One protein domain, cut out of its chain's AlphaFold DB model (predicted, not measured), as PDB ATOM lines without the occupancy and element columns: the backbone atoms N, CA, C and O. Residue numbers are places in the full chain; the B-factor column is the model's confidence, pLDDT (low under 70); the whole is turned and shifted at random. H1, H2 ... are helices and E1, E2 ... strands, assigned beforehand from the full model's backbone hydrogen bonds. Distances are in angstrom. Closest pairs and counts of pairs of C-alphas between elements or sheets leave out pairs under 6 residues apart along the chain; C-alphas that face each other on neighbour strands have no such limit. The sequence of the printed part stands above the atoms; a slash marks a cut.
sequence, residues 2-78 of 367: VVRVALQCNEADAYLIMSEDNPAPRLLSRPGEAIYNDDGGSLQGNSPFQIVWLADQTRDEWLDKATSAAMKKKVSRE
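Overview. This is residues 2 to 78 of the 367 residues of an uncharacterized protein of Verrucomicrobia bacterium (UniProt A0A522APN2). A small head, a three-stranded sheet with the short helix H2 over one face and H1 packed on H2 and grazing the sheet, is joined by the link of residues 51 to 55 to one long helix, H3, which stands away from the head as an arm. Residues 54 to 66 and 68 to 74 stick out, with 56 to 66 and 68 to 72 belonging to H3. The printed part has 77 residues, with three named helices and three named strands in the order E1, H1, H2, E2, E3, H3; the sheet runs E1, E2, E3, antiparallel throughout, and the class is mixed, helices and strands. The whole is only just loose, close to extended, with a radius of gyration of the C-alphas of 16.8 A and an elongated outline of 47 by 26 by 19 A.

Arrangement. E1, residues 4 to 7, is an edge strand, antiparallel to E2, residues 33 to 37, at 166 degrees. Across this pair N 4 and O 37 are 2.8 A apart, within hydrogen-bond range, and N 6 and O 35 are 3.0 A apart. H1, residues 11 to 17, only grazes the sheet, with its residues 13 to 17. H1 touches H2, residues 24 to 27; their closest C-alphas, those of Glu 11 and Arg 26, are 5.5 A apart. H2 is on the sheet over E2, at a height over the sheet of 8.3 A; the closest C-alphas of H2 and E2, those of Pro 25 and Ile 35, are 6.6 A apart. E2, the inner strand, forms a hairpin with E3, residues 46 to 50, antiparallel at 147 degrees, with N 34 and O 49 2.9 A apart, within hydrogen-bond range. H3, residues 56 to 72, touches no helix, is not on the sheet, and is apart from E1, H1, H2 and E2. In H1 and H3 every O i to N i+4 pair is within hydrogen-bond range; H2 is too short for such a pair.

Along the chain. E1 begins at C-alpha 4, (-1.497, -32.477, -17.398), and is 10.3 A long from first to last C-alpha. On the same measure H1 is 9.9 A, H2 5.4 A, E2 13.4 A and E3 13.1 A long. E3 ends at C-alpha 50, (0.766, -17.776, -16.160). H3, 24.1 A long, ends at C-alpha 72, (-32.032, -22.151, -23.530).

Size, cuts and confidence. The two C-alphas farthest apart, those of Asp 21 and Lys 72, are 47.3 A apart. The printed part has no cut, and no link is long. The mean pLDDT of the printed part is 91.9; residue 76 is under 70.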
ATOM      1  N   VAL A   2      -2.242 -37.176 -23.384       81.06
ATOM      2  CA  VAL A   2      -2.678 -36.915 -22.004       81.06
ATOM      3  C   VAL A   2      -2.060 -35.587 -21.603       81.06
ATOM      4  O   VAL A   2      -0.849 -35.514 -21.439       81.06
ATOM      5  N   VAL A   3      -2.886 -34.549 -21.497       90.94
ATOM      6  CA  VAL A   3      -2.455 -33.227 -21.035       90.94
ATOM      7  C   VAL A   3      -2.594 -33.175 -19.519       90.94
ATOM      8  O   VAL A   3      -3.648 -33.515 -18.979       90.94
ATOM      9  N   ARG A   4      -1.539 -32.733 -18.839       93.00
ATOM     10  CA  ARG A   4      -1.497 -32.477 -17.398       93.00
ATOM     11  C   ARG A   4      -1.247 -30.990 -17.182       93.00
ATOM     12  O   ARG A   4      -0.382 -30.402 -17.824       93.00
ATOM     13  N   VAL A   5      -2.022 -30.378 -16.292       94.62
ATOM     14  CA  VAL A   5      -1.833 -28.983 -15.881       94.62
ATOM     15  C   VAL A   5      -1.751 -28.951 -14.365       94.62
ATOM     16  O   VAL A   5      -2.689 -29.384 -13.700       94.62
ATOM     17  N   ALA A   6      -0.643 -28.449 -13.823       94.81
ATOM     18  CA  ALA A   6      -0.454 -28.312 -12.380       94.81
ATOM     19  C   ALA A   6      -0.174 -26.857 -12.003       94.81
ATOM     20  O   ALA A   6       0.697 -26.221 -12.593       94.81
ATOM     21  N   LEU A   7      -0.905 -26.356 -11.008       95.12
ATOM     22  CA  LEU A   7      -0.561 -25.134 -10.280       95.12
ATOM     23  C   LEU A   7       0.407 -25.475  -9.134       95.12
ATOM     24  O   LEU A   7       0.705 -26.648  -8.905       95.12
ATOM     25  N   GLN A   8       0.870 -24.458  -8.398       95.31
ATOM     26  CA  GLN A   8       1.666 -24.664  -7.187       95.31
ATOM     27  C   GLN A   8       0.975 -25.658  -6.238       95.31
ATOM     28  O   GLN A   8      -0.145 -25.425  -5.781       95.31
ATOM     29  N   CYS A   9       1.669 -26.745  -5.912       93.94
ATOM     30  CA  CYS A   9       1.217 -27.765  -4.970       93.94
ATOM     31  C   CYS A   9       2.388 -28.275  -4.116       93.94
ATOM     32  O   CYS A   9       3.528 -27.820  -4.254       93.94
ATOM     33  N   ASN A  10       2.112 -29.181  -3.174       93.94
ATOM     34  CA  ASN A  10       3.180 -29.847  -2.433       93.94
ATOM     35  C   ASN A  10       3.904 -30.876  -3.330       93.94
ATOM     36  O   ASN A  10       3.479 -31.177  -4.441       93.94
ATOM     37  N   GLU A  11       5.028 -31.400  -2.850       94.00
ATOM     38  CA  GLU A  11       5.858 -32.326  -3.624       94.00
ATOM     39  C   GLU A  11       5.152 -33.661  -3.918       94.00
ATOM     40  O   GLU A  11       5.246 -34.174  -5.029       94.00
ATOM     41  N   ALA A  12       4.389 -34.194  -2.961       90.94
ATOM     42  CA  ALA A  12       3.657 -35.443  -3.154       90.94
ATOM     43  C   ALA A  12       2.598 -35.317  -4.265       90.94
ATOM     44  O   ALA A  12       2.496 -36.187  -5.129       90.94
ATOM     45  N   ASP A  13       1.859 -34.205  -4.290       90.94
ATOM     46  CA  ASP A  13       0.879 -33.908  -5.337       90.94
ATOM     47  C   ASP A  13       1.557 -33.653  -6.689       90.94
ATOM     48  O   ASP A  13       1.017 -34.034  -7.727       90.94
ATOM     49  N   ALA A  14       2.743 -33.036  -6.696       93.50
ATOM     50  CA  ALA A  14       3.516 -32.828  -7.918       93.50
ATOM     51  C   ALA A  14       3.869 -34.167  -8.581       93.50
ATOM     52  O   ALA A  14       3.576 -34.342  -9.763       93.50
ATOM     53  N   TYR A  15       4.392 -35.129  -7.817       92.12
ATOM     54  CA  TYR A  15       4.704 -36.471  -8.323       92.12
ATOM     55  C   TYR A  15       3.459 -37.274  -8.715       92.12
ATOM     56  O   TYR A  15       3.516 -38.072  -9.648       92.12
ATOM     57  N   LEU A  16       2.320 -37.045  -8.052       88.44
ATOM     58  CA  LEU A  16       1.049 -37.677  -8.415       88.44
ATOM     59  C   LEU A  16       0.489 -37.143  -9.746       88.44
ATOM     60  O   LEU A  16      -0.047 -37.907 -10.549       88.44
ATOM     61  N   ILE A  17       0.567 -35.826  -9.967       89.69
ATOM     62  CA  ILE A  17       0.033 -35.166 -11.167       89.69
ATOM     63  C   ILE A  17       0.990 -35.317 -12.354       89.69
ATOM     64  O   ILE A  17       0.527 -35.440 -13.489       89.69
ATOM     65  N   MET A  18       2.301 -35.305 -12.118       92.56
ATOM     66  CA  MET A  18       3.364 -35.442 -13.119       92.56
ATOM     67  C   MET A  18       3.978 -36.858 -13.053       92.56
ATOM     68  O   MET A  18       3.253 -37.836 -12.873       92.56
ATOM     69  N   SER A  19       5.277 -37.016 -13.282       90.81
ATOM     70  CA  SER A  19       6.009 -38.261 -13.035       90.81
ATOM     71  C   SER A  19       6.744 -38.217 -11.690       90.81
ATOM     72  O   SER A  19       6.954 -37.141 -11.129       90.81
ATOM     73  N   GLU A  20       7.162 -39.380 -11.183       88.69
ATOM     74  CA  GLU A  20       7.881 -39.523  -9.901       88.69
ATOM     75  C   GLU A  20       9.195 -38.717  -9.825       88.69
ATOM     76  O   GLU A  20       9.719 -38.490  -8.740       88.69
ATOM     77  N   ASP A  21       9.724 -38.268 -10.964       92.44
ATOM     78  CA  ASP A  21      10.949 -37.477 -11.105       92.44
ATOM     79  C   ASP A  21      10.699 -36.000 -11.475       92.44
ATOM     80  O   ASP A  21      11.647 -35.260 -11.744       92.44
ATOM     81  N   ASN A  22       9.442 -35.539 -11.480       95.06
ATOM     82  CA  ASN A  22       9.081 -34.176 -11.876       95.06
ATOM     83  C   ASN A  22       8.472 -33.361 -10.715       95.06
ATOM     84  O   ASN A  22       7.250 -33.220 -10.617       95.06
ATOM     85  N   PRO A  23       9.310 -32.737  -9.862       96.00
ATOM     86  CA  PRO A  23       8.847 -31.898  -8.758       96.00
ATOM     87  C   PRO A  23       8.514 -30.462  -9.186       96.00
ATOM     88  O   PRO A  23       8.242 -29.618  -8.335       96.00
ATOM     89  N   ALA A  24       8.568 -30.125 -10.480       96.44
ATOM     90  CA  ALA A  24       8.533 -28.736 -10.938       96.44
ATOM     91  C   ALA A  24       7.323 -27.911 -10.434       96.44
ATOM     92  O   ALA A  24       7.537 -26.753 -10.065       96.44
ATOM     93  N   PRO A  25       6.091 -28.460 -10.315       96.50
ATOM     94  CA  PRO A  25       4.963 -27.726  -9.733       96.50
ATOM     95  C   PRO A  25       5.210 -27.213  -8.304       96.50
ATOM     96  O   PRO A  25       4.715 -26.150  -7.936       96.50
ATOM     97  N   ARG A  26       6.027 -27.912  -7.502       95.81
ATOM     98  CA  ARG A  26       6.371 -27.510  -6.127       95.81
ATOM     99  C   ARG A  26       7.198 -26.225  -6.064       95.81
ATOM    100  O   ARG A  26       7.162 -25.526  -5.045       95.81
ATOM    101  N   LEU A  27       7.959 -25.951  -7.123       95.44
ATOM    102  CA  LEU A  27       8.883 -24.821  -7.232       95.44
ATOM    103  C   LEU A  27       8.206 -23.545  -7.746       95.44
ATOM    104  O   LEU A  27       8.814 -22.475  -7.701       95.44
ATOM    105  N   LEU A  28       6.957 -23.643  -8.209       96.00
ATOM    106  CA  LEU A  28       6.147 -22.479  -8.551       96.00
ATOM    107  C   LEU A  28       5.964 -21.605  -7.309       96.00
ATOM    108  O   LEU A  28       5.802 -22.108  -6.194       96.00
ATOM    109  N   SER A  29       6.019 -20.290  -7.488       92.94
ATOM    110  CA  SER A  29       6.074 -19.346  -6.364       92.94
ATOM    111  C   SER A  29       5.079 -18.204  -6.487       92.94
ATOM    112  O   SER A  29       4.667 -17.643  -5.470       92.94
ATOM    113  N   ARG A  30       4.664 -17.862  -7.711       91.62
ATOM    114  CA  ARG A  30       3.732 -16.761  -7.951       91.62
ATOM    115  C   ARG A  30       2.303 -17.290  -8.115       91.62
ATOM    116  O   ARG A  30       2.096 -18.293  -8.798       91.62
ATOM    117  N   PRO A  31       1.295 -16.616  -7.529       88.25
ATOM    118  CA  PRO A  31      -0.103 -16.976  -7.739       88.25
ATOM    119  C   PRO A  31      -0.455 -17.045  -9.228       88.25
ATOM    120  O   PRO A  31      -0.169 -16.121  -9.991       88.25
ATOM    121  N   GLY A  32      -1.083 -18.147  -9.637       90.31
ATOM    122  CA  GLY A  32      -1.472 -18.391 -11.025       90.31
ATOM    123  C   GLY A  32      -0.348 -18.884 -11.941       90.31
ATOM    124  O   GLY A  32      -0.632 -19.132 -13.108       90.31
ATOM    125  N   GLU A  33       0.889 -19.069 -11.461       96.31
ATOM    126  CA  GLU A  33       1.860 -19.881 -12.201       96.31
ATOM    127  C   GLU A  33       1.357 -21.323 -12.299       96.31
ATOM    128  O   GLU A  33       0.823 -21.891 -11.339       96.31
ATOM    129  N   ALA A  34       1.542 -21.916 -13.471       96.75
ATOM    130  CA  ALA A  34       1.185 -23.291 -13.749       96.75
ATOM    131  C   ALA A  34       2.160 -23.910 -14.754       96.75
ATOM    132  O   ALA A  34       2.879 -23.212 -15.468       96.75
ATOM    133  N   ILE A  35       2.173 -25.234 -14.821       96.94
ATOM    134  CA  ILE A  35       2.924 -26.004 -15.811       96.94
ATOM    135  C   ILE A  35       1.922 -26.771 -16.659       96.94
ATOM    136  O   ILE A  35       1.139 -27.557 -16.127       96.94
ATOM    137  N   TYR A  36       1.957 -26.541 -17.968       96.38
ATOM    138  CA  TYR A  36       1.319 -27.387 -18.969       96.38
ATOM    139  C   TYR A  36       2.303 -28.489 -19.365       96.38
ATOM    140  O   TYR A  36       3.474 -28.202 -19.599       96.38
ATOM    141  N   ASN A  37       1.844 -29.733 -19.435       96.25
ATOM    142  CA  ASN A  37       2.654 -30.874 -19.839       96.25
ATOM    143  C   ASN A  37       1.835 -31.793 -20.748       96.25
ATOM    144  O   ASN A  37       0.786 -32.298 -20.347       96.25
ATOM    145  N   ASP A  38       2.302 -32.006 -21.971       94.25
ATOM    146  CA  ASP A  38       1.678 -32.884 -22.964       94.25
ATOM    147  C   ASP A  38       2.444 -34.194 -23.199       94.25
ATOM    148  O   ASP A  38       2.022 -35.012 -24.021       94.25
ATOM    149  N   ASP A  39       3.497 -34.437 -22.415       93.19
ATOM    150  CA  ASP A  39       4.376 -35.604 -22.494       93.19
ATOM    151  C   ASP A  39       4.286 -36.474 -21.230       93.19
ATOM    152  O   ASP A  39       5.266 -36.805 -20.563       93.19
ATOM    153  N   GLY A  40       3.054 -36.815 -20.843       88.06
ATOM    154  CA  GLY A  40       2.801 -37.818 -19.805       88.06
ATOM    155  C   GLY A  40       3.304 -37.455 -18.402       88.06
ATOM    156  O   GLY A  40       3.364 -38.335 -17.548       88.06
ATOM    157  N   GLY A  41       3.614 -36.183 -18.145       91.44
ATOM    158  CA  GLY A  41       4.161 -35.707 -16.878       91.44
ATOM    159  C   GLY A  41       5.688 -35.660 -16.832       91.44
ATOM    160  O   GLY A  41       6.212 -35.304 -15.783       91.44
ATOM    161  N   SER A  42       6.398 -35.972 -17.923       93.62
ATOM    162  CA  SER A  42       7.867 -35.945 -17.970       93.62
ATOM    163  C   SER A  42       8.416 -34.539 -17.719       93.62
ATOM    164  O   SER A  42       7.821 -33.544 -18.129       93.62
ATOM    165  N   LEU A  43       9.587 -34.417 -17.089       93.25
ATOM    166  CA  LEU A  43      10.186 -33.102 -16.831       93.25
ATOM    167  C   LEU A  43      10.447 -32.302 -18.125       93.25
ATOM    168  O   LEU A  43      10.335 -31.078 -18.128       93.25
ATOM    169  N   GLN A  44      10.771 -32.988 -19.227       93.31
ATOM    170  CA  GLN A  44      11.085 -32.366 -20.520       93.31
ATOM    171  C   GLN A  44       9.855 -31.763 -21.208       93.31
ATOM    172  O   GLN A  44       9.990 -30.775 -21.926       93.31
ATOM    173  N   GLY A  45       8.663 -32.318 -20.959       92.69
ATOM    174  CA  GLY A  45       7.397 -31.804 -21.486       92.69
ATOM    175  C   GLY A  45       6.853 -30.578 -20.749       92.69
ATOM    176  O   GLY A  45       5.790 -30.073 -21.105       92.69
ATOM    177  N   ASN A  46       7.530 -30.100 -19.702       96.06
ATOM    178  CA  ASN A  46       7.049 -28.969 -18.917       96.06
ATOM    179  C   ASN A  46       7.121 -27.656 -19.709       96.06
ATOM    180  O   ASN A  46       8.194 -27.184 -20.081       96.06
ATOM    181  N   SER A  47       5.971 -27.004 -19.846       97.12
ATOM    182  CA  SER A  47       5.816 -25.655 -20.379       97.12
ATOM    183  C   SER A  47       5.209 -24.746 -19.302       97.12
ATOM    184  O   SER A  47       3.996 -24.788 -19.060       97.12
ATOM    185  N   PRO A  48       6.033 -23.961 -18.581       95.56
ATOM    186  CA  PRO A  48       5.540 -23.018 -17.585       95.56
ATOM    187  C   PRO A  48       4.718 -21.901 -18.233       95.56
ATOM    188  O   PRO A  48       5.113 -21.335 -19.252       95.56
ATOM    189  N   PHE A  49       3.600 -21.536 -17.616       95.81
ATOM    190  CA  PHE A  49       2.757 -20.430 -18.052       95.81
ATOM    191  C   PHE A  49       2.102 -19.723 -16.862       95.81
ATOM    192  O   PHE A  49       2.102 -20.213 -15.733       95.81
ATOM    193  N   GLN A  50       1.537 -18.548 -17.127       94.81
ATOM    194  CA  GLN A  50       0.766 -17.776 -16.160       94.81
ATOM    195  C   GLN A  50      -0.712 -17.851 -16.539       94.81
ATOM    196  O   GLN A  50      -1.093 -17.506 -17.659       94.81
ATOM    197  N   ILE A  51      -1.550 -18.283 -15.602       92.06
ATOM    198  CA  ILE A  51      -3.001 -18.277 -15.759       92.06
ATOM    199  C   ILE A  51      -3.475 -16.826 -15.868       92.06
ATOM    200  O   ILE A  51      -3.051 -15.954 -15.103       92.06
ATOM    201  N   VAL A  52      -4.365 -16.573 -16.829       89.06
ATOM    202  CA  VAL A  52      -4.977 -15.258 -17.012       89.06
ATOM    203  C   VAL A  52      -5.829 -14.909 -15.795       89.06
ATOM    204  O   VAL A  52      -6.670 -15.693 -15.355       89.06
ATOM    205  N   TRP A  53      -5.616 -13.718 -15.243       88.12
ATOM    206  CA  TRP A  53      -6.484 -13.205 -14.195       88.12
ATOM    207  C   TRP A  53      -7.825 -12.779 -14.798       88.12
ATOM    208  O   TRP A  53      -7.869 -12.042 -15.784       88.12
ATOM    209  N   LEU A  54      -8.915 -13.241 -14.190       89.44
ATOM    210  CA  LEU A  54     -10.278 -12.892 -14.568       89.44
ATOM    211  C   LEU A  54     -10.927 -12.164 -13.391       89.44
ATOM    212  O   LEU A  54     -11.058 -12.744 -12.316       89.44
ATOM    213  N   ALA A  55     -11.312 -10.902 -13.594       94.75
ATOM    214  CA  ALA A  55     -12.011 -10.125 -12.573       94.75
ATOM    215  C   ALA A  55     -13.326 -10.812 -12.177       94.75
ATOM    216  O   ALA A  55     -14.019 -11.341 -13.049       94.75
ATOM    217  N   ASP A  56     -13.688 -10.761 -10.891       93.94
ATOM    218  CA  ASP A  56     -14.883 -11.437 -10.363       93.94
ATOM    219  C   ASP A  56     -16.152 -11.048 -11.128       93.94
ATOM    220  O   ASP A  56     -16.895 -11.919 -11.562       93.94
ATOM    221  N   GLN A  57     -16.335  -9.754 -11.409       95.94
ATOM    222  CA  GLN A  57     -17.474  -9.269 -12.192       95.94
ATOM    223  C   GLN A  57     -17.530  -9.912 -13.585       95.94
ATOM    224  O   GLN A  57     -18.574 -10.398 -14.010       95.94
ATOM    225  N   THR A  58     -16.397  -9.973 -14.285       95.25
ATOM    226  CA  THR A  58     -16.318 -10.600 -15.607       95.25
ATOM    227  C   THR A  58     -16.580 -12.104 -15.523       95.25
ATOM    228  O   THR A  58     -17.274 -12.651 -16.379       95.25
ATOM    229  N   ARG A  59     -16.049 -12.791 -14.500       93.56
ATOM    230  CA  ARG A  59     -16.323 -14.214 -14.250       93.56
ATOM    231  C   ARG A  59     -17.820 -14.446 -14.081       93.56
ATOM    232  O   ARG A  59     -18.367 -15.311 -14.763       93.56
ATOM    233  N   ASP A  60     -18.463 -13.673 -13.218       96.00
ATOM    234  CA  ASP A  60     -19.872 -13.836 -12.876       96.00
ATOM    235  C   ASP A  60     -20.763 -13.556 -14.102       96.00
ATOM    236  O   ASP A  60     -21.614 -14.377 -14.443       96.00
ATOM    237  N   GLU A  61     -20.464 -12.512 -14.888       97.00
ATOM    238  CA  GLU A  61     -21.142 -12.242 -16.167       97.00
ATOM    239  C   GLU A  61     -21.046 -13.412 -17.163       97.00
ATOM    240  O   GLU A  61     -21.994 -13.703 -17.903       97.00
ATOM    241  N   TRP A  62     -19.895 -14.086 -17.238       95.50
ATOM    242  CA  TRP A  62     -19.724 -15.251 -18.110       95.50
ATOM    243  C   TRP A  62     -20.418 -16.501 -17.567       95.50
ATOM    244  O   TRP A  62     -20.981 -17.260 -18.362       95.50
ATOM    245  N   LEU A  63     -20.431 -16.705 -16.248       94.06
ATOM    246  CA  LEU A  63     -21.185 -17.785 -15.605       94.06
ATOM    247  C   LEU A  63     -22.697 -17.614 -15.819       94.06
ATOM    248  O   LEU A  63     -23.380 -18.589 -16.145       94.06
ATOM    249  N   ASP A  64     -23.209 -16.385 -15.770       95.50
ATOM    250  CA  ASP A  64     -24.608 -16.070 -16.074       95.50
ATOM    251  C   ASP A  64     -24.953 -16.345 -17.542       95.50
ATOM    252  O   ASP A  64     -25.999 -16.930 -17.857       95.50
ATOM    253  N   LYS A  65     -24.052 -15.991 -18.470       95.75
ATOM    254  CA  LYS A  65     -24.197 -16.323 -19.898       95.75
ATOM    255  C   LYS A  65     -24.195 -17.834 -20.128       95.75
ATOM    256  O   LYS A  65     -25.021 -18.323 -20.902       95.75
ATOM    257  N   ALA A  66     -23.306 -18.573 -19.463       91.19
ATOM    258  CA  ALA A  66     -23.239 -20.031 -19.553       91.19
ATOM    259  C   ALA A  66     -24.523 -20.682 -19.018       91.19
ATOM    260  O   ALA A  66     -25.113 -21.524 -19.698       91.19
ATOM    261  N   THR A  67     -25.010 -20.224 -17.864       88.56
ATOM    262  CA  THR A  67     -26.271 -20.667 -17.251       88.56
ATOM    263  C   THR A  67     -27.459 -20.389 -18.171       88.56
ATOM    264  O   THR A  67     -28.237 -21.291 -18.488       88.56
ATOM    265  N   SER A  68     -27.553 -19.171 -18.708       92.62
ATOM    266  CA  SER A  68     -28.598 -18.779 -19.661       92.62
ATOM    267  C   SER A  68     -28.567 -19.624 -20.937       92.62
ATOM    268  O   SER A  68     -29.610 -20.024 -21.459       92.62
ATOM    269  N   ALA A  69     -27.374 -19.917 -21.460       92.00
ATOM    270  CA  ALA A  69     -27.206 -20.775 -22.627       92.00
ATOM    271  C   ALA A  69     -27.611 -22.227 -22.334       92.00
ATOM    272  O   ALA A  69     -28.273 -22.845 -23.170       92.00
ATOM    273  N   ALA A  70     -27.263 -22.756 -21.158       87.81
ATOM    274  CA  ALA A  70     -27.661 -24.088 -20.710       87.81
ATOM    275  C   ALA A  70     -29.188 -24.205 -20.578       87.81
ATOM    276  O   ALA A  70     -29.770 -25.143 -21.124       87.81
ATOM    277  N   MET A  71     -29.846 -23.212 -19.965       87.31
ATOM    278  CA  MET A  71     -31.310 -23.143 -19.861       87.31
ATOM    279  C   MET A  71     -31.982 -23.101 -21.238       87.31
ATOM    280  O   MET A  71     -32.887 -23.890 -21.506       87.31
ATOM    281  N   LYS A  72     -31.509 -22.238 -22.151       91.88
ATOM    282  CA  LYS A  72     -32.032 -22.151 -23.530       91.88
ATOM    283  C   LYS A  72     -31.885 -23.467 -24.290       91.88
ATOM    284  O   LYS A  72     -32.789 -23.858 -25.023       91.88
ATOM    285  N   LYS A  73     -30.757 -24.156 -24.105       89.25
ATOM    286  CA  LYS A  73     -30.483 -25.470 -24.699       89.25
ATOM    287  C   LYS A  73     -31.158 -26.625 -23.952       89.25
ATOM    288  O   LYS A  73     -31.006 -27.764 -24.382       89.25
ATOM    289  N   LYS A  74     -31.886 -26.348 -22.861       85.56
ATOM    290  CA  LYS A  74     -32.498 -27.346 -21.972       85.56
ATOM    291  C   LYS A  74     -31.501 -28.433 -21.555       85.56
ATOM    292  O   LYS A  74     -31.837 -29.613 -21.520       85.56
ATOM    293  N   VAL A  75     -30.257 -28.037 -21.276       80.31
ATOM    294  CA  VAL A  75     -29.244 -28.961 -20.759       80.31
ATOM    295  C   VAL A  75     -29.682 -29.381 -19.360       80.31
ATOM    296  O   VAL A  75     -29.661 -28.576 -18.437       80.31
ATOM    297  N   SER A  76     -30.099 -30.636 -19.218       69.50
ATOM    298  CA  SER A  76     -30.591 -31.220 -17.963       69.50
ATOM    299  C   SER A  76     -29.544 -32.073 -17.243       69.50
ATOM    300  O   SER A  76     -29.866 -32.784 -16.296       69.50
ATOM    301  N   ARG A  77     -28.295 -32.069 -17.724       70.12
ATOM    302  CA  ARG A  77     -27.231 -32.905 -17.170       70.12
ATOM    303  C   ARG A  77     -26.709 -32.290 -15.875       70.12
ATOM    304  O   ARG A  77     -26.085 -31.232 -15.901       70.12
ATOM    305  N   GLU A  78     -26.937 -32.986 -14.771       70.19
ATOM    306  CA  GLU A  78     -26.385 -32.635 -13.465       70.19
ATOM    307  C   GLU A  78     -24.871 -32.927 -13.426       70.19
ATOM    308  O   GLU A  78     -24.415 -33.925 -14.004       70.19
TER     309      GLU A  78